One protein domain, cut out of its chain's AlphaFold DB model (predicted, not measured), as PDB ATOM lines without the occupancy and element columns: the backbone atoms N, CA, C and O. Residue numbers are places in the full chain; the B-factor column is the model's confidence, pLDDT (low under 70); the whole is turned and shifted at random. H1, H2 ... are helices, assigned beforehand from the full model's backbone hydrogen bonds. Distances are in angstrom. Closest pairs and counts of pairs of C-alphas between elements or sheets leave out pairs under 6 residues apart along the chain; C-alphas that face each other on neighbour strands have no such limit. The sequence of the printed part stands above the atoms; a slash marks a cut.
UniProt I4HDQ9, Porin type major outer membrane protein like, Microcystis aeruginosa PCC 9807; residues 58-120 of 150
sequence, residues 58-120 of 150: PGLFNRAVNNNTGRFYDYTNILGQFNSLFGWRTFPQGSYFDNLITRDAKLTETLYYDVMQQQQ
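What this domain is: This is residues 58 to 120 of the 150 residues of the protein "Porin type major outer membrane protein like" of Microcystis aeruginosa PCC 9807 (UniProt I4HDQ9). The short helix H1 packs beside part of the long helix H4, while H2 and H3 lie on a loose arc leading from H1 round to the beginning of H4. Residues 74 to 79 and residues 113 to 120 of H4 stick out. The printed part has 63 residues with four named helices, H1 to H4 in order, and no named strand: all helix. It is loose, with a radius of gyration of the C-alphas of 14.5 A and spans of 47 by 23 by 12 A.

How they stand to each other: H1, residues 58 to 65, touches H4, residues 97 to 120, through residues 104 to 111 of H4 alone; their closest C-alphas, of Val 65 and Asp 104, are 5.1 A apart. They run opposite ways at a shallow tilt of 33 degrees, only just short of steep. H2, residues 71 to 74, is apart from H4. H3, residues 78 to 86, is close to H4 but not clearly touching, about perpendicular at 85 degrees; their closest C-alphas, of Ser 84 and Phe 97, are 6.4 A apart. In H1, H3 and H4 every O i to N i+4 pair is within hydrogen-bond range; H2 is too short for one.

Where its parts are: H1 begins at C-alpha 58 (269.944, 197.679, 165.483) and measures 10.8 A, H2 5.1 A, H3 12.3 A. H4 measures 35.4 A, ending at C-alpha 120 (266.544, 180.587, 159.108).

The domain as a whole: The farthest C-alphas, of Leu 79 and Gln 120, are 47.6 A apart. The printed part has no cut and no long link. Residues 70 to 97 have pLDDT under 70.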
ATOM      1  N   PRO A  58     269.710 196.859 164.288       84.75
ATOM      2  CA  PRO A  58     269.944 197.679 165.483       84.75
ATOM      3  C   PRO A  58     268.978 198.865 165.646       84.75
ATOM      4  O   PRO A  58     268.485 199.109 166.745       84.75
ATOM      5  N   GLY A  59     268.662 199.582 164.564       83.25
ATOM      6  CA  GLY A  59     267.717 200.701 164.573       83.25
ATOM      7  C   GLY A  59     266.276 200.277 164.878       83.25
ATOM      8  O   GLY A  59     265.564 200.993 165.585       83.25
ATOM      9  N   LEU A  60     265.862 199.095 164.407       84.62
ATOM     10  CA  LEU A  60     264.563 198.506 164.746       84.62
ATOM     11  C   LEU A  60     264.497 198.134 166.234       84.62
ATOM     12  O   LEU A  60     263.536 198.513 166.898       84.62
ATOM     13  N   PHE A  61     265.534 197.489 166.780       87.88
ATOM     14  CA  PHE A  61     265.624 197.181 168.214       87.88
ATOM     15  C   PHE A  61     265.632 198.446 169.089       87.88
ATOM     16  O   PHE A  61     264.884 198.524 170.060       87.88
ATOM     17  N   ASN A  62     266.405 199.474 168.724       86.69
ATOM     18  CA  ASN A  62     266.437 200.740 169.466       86.69
ATOM     19  C   ASN A  62     265.068 201.452 169.465       86.69
ATOM     20  O   ASN A  62     264.640 202.005 170.478       86.69
ATOM     21  N   ARG A  63     264.339 201.396 168.341       85.50
ATOM     22  CA  ARG A  63     262.959 201.899 168.253       85.50
ATOM     23  C   ARG A  63     261.970 201.040 169.044       85.50
ATOM     24  O   ARG A  63     260.996 201.585 169.554       85.50
ATOM     25  N   ALA A  64     262.189 199.729 169.119       85.12
ATOM     26  CA  ALA A  64     261.312 198.793 169.816       85.12
ATOM     27  C   ALA A  64     261.342 198.988 171.335       85.12
ATOM     28  O   ALA A  64     260.287 199.123 171.952       85.12
ATOM     29  N   VAL A  65     262.544 199.088 171.907       85.38
ATOM     30  CA  VAL A  65     262.766 199.287 173.348       85.38
ATOM     31  C   VAL A  65     262.203 200.624 173.846       85.38
ATOM     32  O   VAL A  65     261.762 200.705 174.984       85.38
ATOM     33  N   ASN A  66     262.189 201.656 172.995       81.50
ATOM     34  CA  ASN A  66     261.786 203.017 173.363       81.50
ATOM     35  C   ASN A  66     260.402 203.433 172.817       81.50
ATOM     36  O   ASN A  66     260.070 204.621 172.834       81.50
ATOM     37  N   ASN A  67     259.601 202.501 172.282       83.00
ATOM     38  CA  ASN A  67     258.406 202.830 171.493       83.00
ATOM     39  C   ASN A  67     257.315 203.550 172.309       83.00
ATOM     40  O   ASN A  67     256.808 204.595 171.894       83.00
ATOM     41  N   ASN A  68     256.970 202.995 173.471       76.44
ATOM     42  CA  ASN A  68     255.972 203.540 174.388       76.44
ATOM     43  C   ASN A  68     256.630 204.363 175.503       76.44
ATOM     44  O   ASN A  68     256.090 205.393 175.907       76.44
ATOM     45  N   THR A  69     257.799 203.932 175.981       71.44
ATOM     46  CA  THR A  69     258.566 204.590 177.049       71.44
ATOM     47  C   THR A  69     259.174 205.931 176.634       71.44
ATOM     48  O   THR A  69     259.124 206.868 177.426       71.44
ATOM     49  N   GLY A  70     259.668 206.096 175.400       69.06
ATOM     50  CA  GLY A  70     260.268 207.363 174.949       69.06
ATOM     51  C   GLY A  70     259.296 208.549 175.017       69.06
ATOM     52  O   GLY A  70     259.630 209.619 175.525       69.06
ATOM     53  N   ARG A  71     258.033 208.317 174.633       63.78
ATOM     54  CA  ARG A  71     256.971 209.341 174.621       63.78
ATOM     55  C   ARG A  71     256.501 209.769 176.020       63.78
ATOM     56  O   ARG A  71     255.695 210.692 176.126       63.78
ATOM     57  N   PHE A  72     256.971 209.117 177.089       57.12
ATOM     58  CA  PHE A  72     256.678 209.509 178.471       57.12
ATOM     59  C   PHE A  72     257.254 210.894 178.805       57.12
ATOM     60  O   PHE A  72     256.580 211.700 179.445       57.12
ATOM     61  N   TYR A  73     258.472 211.185 178.339       57.91
ATOM     62  CA  TYR A  73     259.155 212.447 178.630       57.91
ATOM     63  C   TYR A  73     258.683 213.592 177.720       57.91
ATOM     64  O   TYR A  73     258.503 214.712 178.204       57.91
ATOM     65  N   ASP A  74     258.387 213.295 176.448       57.81
ATOM     66  CA  ASP A  74     257.918 214.272 175.448       57.81
ATOM     67  C   ASP A  74     256.571 214.921 175.813       57.81
ATOM     68  O   ASP A  74     256.338 216.098 175.536       57.81
ATOM     69  N   TYR A  75     255.665 214.169 176.449       53.47
ATOM     70  CA  TYR A  75     254.364 214.682 176.885       53.47
ATOM     71  C   TYR A  75     254.377 215.059 178.362       53.47
ATOM     72  O   TYR A  75     253.611 214.531 179.171       53.47
ATOM     73  N   THR A  76     255.195 216.058 178.699       52.22
ATOM     74  CA  THR A  76     255.389 216.600 180.054       52.22
ATOM     75  C   THR A  76     254.169 217.363 180.620       52.22
ATOM     76  O   THR A  76     254.302 218.276 181.432       52.22
ATOM     77  N   ASN A  77     252.942 216.974 180.257       58.03
ATOM     78  CA  ASN A  77     251.725 217.405 180.944       58.03
ATOM     79  C   ASN A  77     251.745 216.858 182.381       58.03
ATOM     80  O   ASN A  77     251.497 215.672 182.603       58.03
ATOM     81  N   ILE A  78     252.012 217.730 183.357       55.69
ATOM     82  CA  ILE A  78     252.090 217.411 184.797       55.69
ATOM     83  C   ILE A  78     250.892 216.571 185.281       55.69
ATOM     84  O   ILE A  78     251.070 215.585 185.994       55.69
ATOM     85  N   LEU A  79     249.678 216.890 184.819       57.28
ATOM     86  CA  LEU A  79     248.455 216.147 185.159       57.28
ATOM     87  C   LEU A  79     248.415 214.717 184.584       57.28
ATOM     88  O   LEU A  79     247.770 213.845 185.161       57.28
ATOM     89  N   GLY A  80     249.098 214.452 183.466       54.25
ATOM     90  CA  GLY A  80     249.226 213.112 182.886       54.25
ATOM     91  C   GLY A  80     250.208 212.231 183.661       54.25
ATOM     92  O   GLY A  80     249.925 211.058 183.897       54.25
ATOM     93  N   GLN A  81     251.316 212.809 184.131       55.38
ATOM     94  CA  GLN A  81     252.313 212.102 184.944       55.38
ATOM     95  C   GLN A  81     251.756 211.706 186.318       55.38
ATOM     96  O   GLN A  81     251.898 210.552 186.720       55.38
ATOM     97  N   PHE A  82     251.018 212.598 186.992       58.47
ATOM     98  CA  PHE A  82     250.281 212.238 188.214       58.47
ATOM     99  C   PHE A  82     249.276 211.100 187.978       58.47
ATOM    100  O   PHE A  82     249.096 210.251 188.844       58.47
ATOM    101  N   ASN A  83     248.656 211.024 186.798       55.12
ATOM    102  CA  ASN A  83     247.711 209.956 186.456       55.12
ATOM    103  C   ASN A  83     248.396 208.589 186.248       55.12
ATOM    104  O   ASN A  83     247.830 207.557 186.599       55.12
ATOM    105  N   SER A  84     249.635 208.592 185.742       56.50
ATOM    106  CA  SER A  84     250.497 207.402 185.669       56.50
ATOM    107  C   SER A  84     250.940 206.922 187.054       56.50
ATOM    108  O   SER A  84     250.939 205.722 187.322       56.50
ATOM    109  N   LEU A  85     251.242 207.859 187.961       59.72
ATOM    110  CA  LEU A  85     251.729 207.561 189.311       59.72
ATOM    111  C   LEU A  85     250.616 207.149 190.298       59.72
ATOM    112  O   LEU A  85     250.838 206.287 191.140       59.72
ATOM    113  N   PHE A  86     249.420 207.744 190.196       59.09
ATOM    114  CA  PHE A  86     248.292 207.523 191.121       59.09
ATOM    115  C   PHE A  86     247.165 206.632 190.561       59.09
ATOM    116  O   PHE A  86     246.172 206.405 191.249       59.09
ATOM    117  N   GLY A  87     247.267 206.133 189.323       54.28
ATOM    118  CA  GLY A  87     246.356 205.111 188.774       54.28
ATOM    119  C   GLY A  87     244.894 205.535 188.540       54.28
ATOM    120  O   GLY A  87     244.049 204.687 188.244       54.28
ATOM    121  N   TRP A  88     244.571 206.831 188.646       56.09
ATOM    122  CA  TRP A  88     243.187 207.337 188.629       56.09
ATOM    123  C   TRP A  88     242.431 207.034 187.319       56.09
ATOM    124  O   TRP A  88     241.213 206.857 187.319       56.09
ATOM    125  N   ARG A  89     243.139 206.904 186.188       53.72
ATOM    126  CA  ARG A  89     242.622 206.285 184.956       53.72
ATOM    127  C   ARG A  89     242.903 204.783 184.945       53.72
ATOM    128  O   ARG A  89     243.952 204.340 184.473       53.72
ATOM    129  N   THR A  90     241.919 203.996 185.374       58.03
ATOM    130  CA  THR A  90     241.938 202.535 185.224       58.03
ATOM    131  C   THR A  90     240.833 202.048 184.275       58.03
ATOM    132  O   THR A  90     239.746 202.617 184.216       58.03
ATOM    133  N   PHE A  91     241.163 200.961 183.567       47.59
ATOM    134  CA  PHE A  91     240.408 200.187 182.568       47.59
ATOM    135  C   PHE A  91     240.397 200.701 181.110       47.59
ATOM    136  O   PHE A  91     240.123 201.873 180.861       47.59
ATOM    137  N   PRO A  92     240.686 199.825 180.117       52.22
ATOM    138  CA  PRO A  92     241.072 198.410 180.245       52.22
ATOM    139  C   PRO A  92     242.588 198.173 180.423       52.22
ATOM    140  O   PRO A  92     242.989 197.053 180.713       52.22
ATOM    141  N   GLN A  93     243.442 199.185 180.222       55.56
ATOM    142  CA  GLN A  93     244.886 198.993 179.968       55.56
ATOM    143  C   GLN A  93     245.804 199.911 180.806       55.56
ATOM    144  O   GLN A  93     246.720 200.523 180.263       55.56
ATOM    145  N   GLY A  94     245.520 199.988 182.115       55.72
ATOM    146  CA  GLY A  94     246.337 200.522 183.226       55.72
ATOM    147  C   GLY A  94     247.363 201.632 182.940       55.72
ATOM    148  O   GLY A  94     248.386 201.392 182.305       55.72
ATOM    149  N   SER A  95     247.163 202.815 183.532       60.38
ATOM    150  CA  SER A  95     248.020 203.998 183.327       60.38
ATOM    151  C   SER A  95     249.477 203.879 183.819       60.38
ATOM    152  O   SER A  95     250.267 204.772 183.519       60.38
ATOM    153  N   TYR A  96     249.827 202.831 184.572       65.81
ATOM    154  CA  TYR A  96     251.134 202.663 185.217       65.81
ATOM    155  C   TYR A  96     252.302 202.518 184.231       65.81
ATOM    156  O   TYR A  96     252.182 201.865 183.192       65.81
ATOM    157  N   PHE A  97     253.459 203.057 184.617       67.44
ATOM    158  CA  PHE A  97     254.724 202.986 183.877       67.44
ATOM    159  C   PHE A  97     255.145 201.548 183.513       67.44
ATOM    160  O   PHE A  97     255.539 201.295 182.372       67.44
ATOM    161  N   ASP A  98     254.953 200.588 184.421       73.62
ATOM    162  CA  ASP A  98     255.303 199.174 184.216       73.62
ATOM    163  C   ASP A  98     254.582 198.549 183.008       73.62
ATOM    164  O   ASP A  98     255.135 197.698 182.305       73.62
ATOM    165  N   ASN A  99     253.367 199.013 182.692       81.75
ATOM    166  CA  ASN A  99     252.632 198.564 181.506       81.75
ATOM    167  C   ASN A  99     253.254 199.071 180.197       81.75
ATOM    168  O   ASN A  99     253.071 198.429 179.163       81.75
ATOM    169  N   LEU A 100     253.960 200.208 180.214       79.31
ATOM    170  CA  LEU A 100     254.660 200.739 179.040       79.31
ATOM    171  C   LEU A 100     255.929 199.926 178.773       79.31
ATOM    172  O   LEU A 100     256.106 199.448 177.655       79.31
ATOM    173  N   ILE A 101     256.727 199.655 179.816       83.38
ATOM    174  CA  ILE A 101     257.881 198.741 179.735       83.38
ATOM    175  C   ILE A 101     257.438 197.360 179.242       83.38
ATOM    176  O   ILE A 101     258.046 196.803 178.333       83.38
ATOM    177  N   THR A 102     256.345 196.815 179.786       86.75
ATOM    178  CA  THR A 102     255.831 195.492 179.391       86.75
ATOM    179  C   THR A 102     255.439 195.436 177.905       86.75
ATOM    180  O   THR A 102     255.632 194.410 177.250       86.75
ATOM    181  N   ARG A 103     254.920 196.537 177.337       85.56
ATOM    182  CA  ARG A 103     254.607 196.638 175.897       85.56
ATOM    183  C   ARG A 103     255.865 196.706 175.038       85.56
ATOM    184  O   ARG A 103     255.931 195.993 174.040       85.56
ATOM    185  N   ASP A 104     256.849 197.508 175.437       87.69
ATOM    186  CA  ASP A 104     258.125 197.640 174.720       87.69
ATOM    187  C   ASP A 104     258.929 196.326 174.760       87.69
ATOM    188  O   ASP A 104     259.472 195.894 173.741       87.69
ATOM    189  N   ALA A 105     258.907 195.613 175.892       88.62
ATOM    190  CA  ALA A 105     259.485 194.276 176.033       88.62
ATOM    191  C   ALA A 105     258.821 193.257 175.088       88.62
ATOM    192  O   ALA A 105     259.517 192.608 174.308       88.62
ATOM    193  N   LYS A 106     257.481 193.174 175.076       91.56
ATOM    194  CA  LYS A 106     256.733 192.276 174.174       91.56
ATOM    195  C   LYS A 106     256.991 192.577 172.692       91.56
ATOM    196  O   LYS A 106     257.078 191.665 171.868       91.56
ATOM    197  N   LEU A 107     257.089 193.856 172.331       90.75
ATOM    198  CA  LEU A 107     257.374 194.274 170.957       90.75
ATOM    199  C   LEU A 107     258.803 193.873 170.555       90.75
ATOM    200  O   LEU A 107     259.005 193.341 169.465       90.75
ATOM    201  N   THR A 108     259.766 194.040 171.463       91.50
ATOM    202  CA  THR A 108     261.166 193.622 171.283       91.50
ATOM    203  C   THR A 108     261.312 192.101 171.149       91.50
ATOM    204  O   THR A 108     262.036 191.627 170.276       91.50
ATOM    205  N   GLU A 109     260.587 191.326 171.958       93.75
ATOM    206  CA  GLU A 109     260.514 189.860 171.870       93.75
ATOM    207  C   GLU A 109     259.942 189.396 170.521       93.75
ATOM    208  O   GLU A 109     260.516 188.536 169.854       93.75
ATOM    209  N   THR A 110     258.843 190.012 170.074       93.19
ATOM    210  CA  THR A 110     258.217 189.691 168.780       93.19
ATOM    211  C   THR A 110     259.185 189.944 167.616       93.19
ATOM    212  O   THR A 110     259.318 189.109 166.725       93.19
ATOM    213  N   LEU A 111     259.909 191.070 167.658       92.00
ATOM    214  CA  LEU A 111     260.942 191.442 166.685       92.00
ATOM    215  C   LEU A 111     262.095 190.420 166.673       92.00
ATOM    216  O   LEU A 111     262.531 189.991 165.606       92.00
ATOM    217  N   TYR A 112     262.558 189.980 167.846       92.50
ATOM    218  CA  TYR A 112     263.600 188.956 167.966       92.50
ATOM    219  C   TYR A 112     263.209 187.640 167.271       92.50
ATOM    220  O   TYR A 112     263.988 187.108 166.476       92.50
ATOM    221  N   TYR A 113     261.991 187.142 167.510       94.25
ATOM    222  CA  TYR A 113     261.507 185.916 166.869       94.25
ATOM    223  C   TYR A 113     261.310 186.059 165.354       94.25
ATOM    224  O   TYR A 113     261.554 185.097 164.624       94.25
ATOM    225  N   ASP A 114     260.896 187.229 164.867       92.00
ATOM    226  CA  ASP A 114     260.783 187.526 163.432       92.00
ATOM    227  C   ASP A 114     262.165 187.530 162.747       92.00
ATOM    228  O   ASP A 114     262.391 186.794 161.787       92.00
ATOM    229  N   VAL A 115     263.146 188.245 163.309       89.44
ATOM    230  CA  VAL A 115     264.527 188.274 162.785       89.44
ATOM    231  C   VAL A 115     265.163 186.881 162.768       89.44
ATOM    232  O   VAL A 115     265.827 186.529 161.793       89.44
ATOM    233  N   MET A 116     264.942 186.059 163.797       89.19
ATOM    234  CA  MET A 116     265.460 184.687 163.832       89.19
ATOM    235  C   MET A 116     264.826 183.799 162.747       89.19
ATOM    236  O   MET A 116     265.532 183.030 162.093       89.19
ATOM    237  N   GLN A 117     263.520 183.932 162.495       89.50
ATOM    238  CA  GLN A 117     262.848 183.224 161.397       89.50
ATOM    239  C   GLN A 117     263.356 183.689 160.025       89.50
ATOM    240  O   GLN A 117     263.599 182.860 159.145       89.50
ATOM    241  N   GLN A 118     263.594 184.991 159.845       85.88
ATOM    242  CA  GLN A 118     264.168 185.538 158.612       85.88
ATOM    243  C   GLN A 118     265.595 185.018 158.362       85.88
ATOM    244  O   GLN A 118     265.931 184.688 157.227       85.88
ATOM    245  N   GLN A 119     266.410 184.863 159.412       83.06
ATOM    246  CA  GLN A 119     267.744 184.251 159.323       83.06
ATOM    247  C   GLN A 119     267.689 182.768 158.922       83.06
ATOM    248  O   GLN A 119     268.490 182.332 158.099       83.06
ATOM    249  N   GLN A 120     266.738 182.000 159.461       82.94
ATOM    250  CA  GLN A 120     266.544 180.587 159.108       82.94
ATOM    251  C   GLN A 120     265.968 180.383 157.697       82.94
ATOM    252  O   GLN A 120     266.219 179.350 157.082       82.94
TER     253      GLN A 120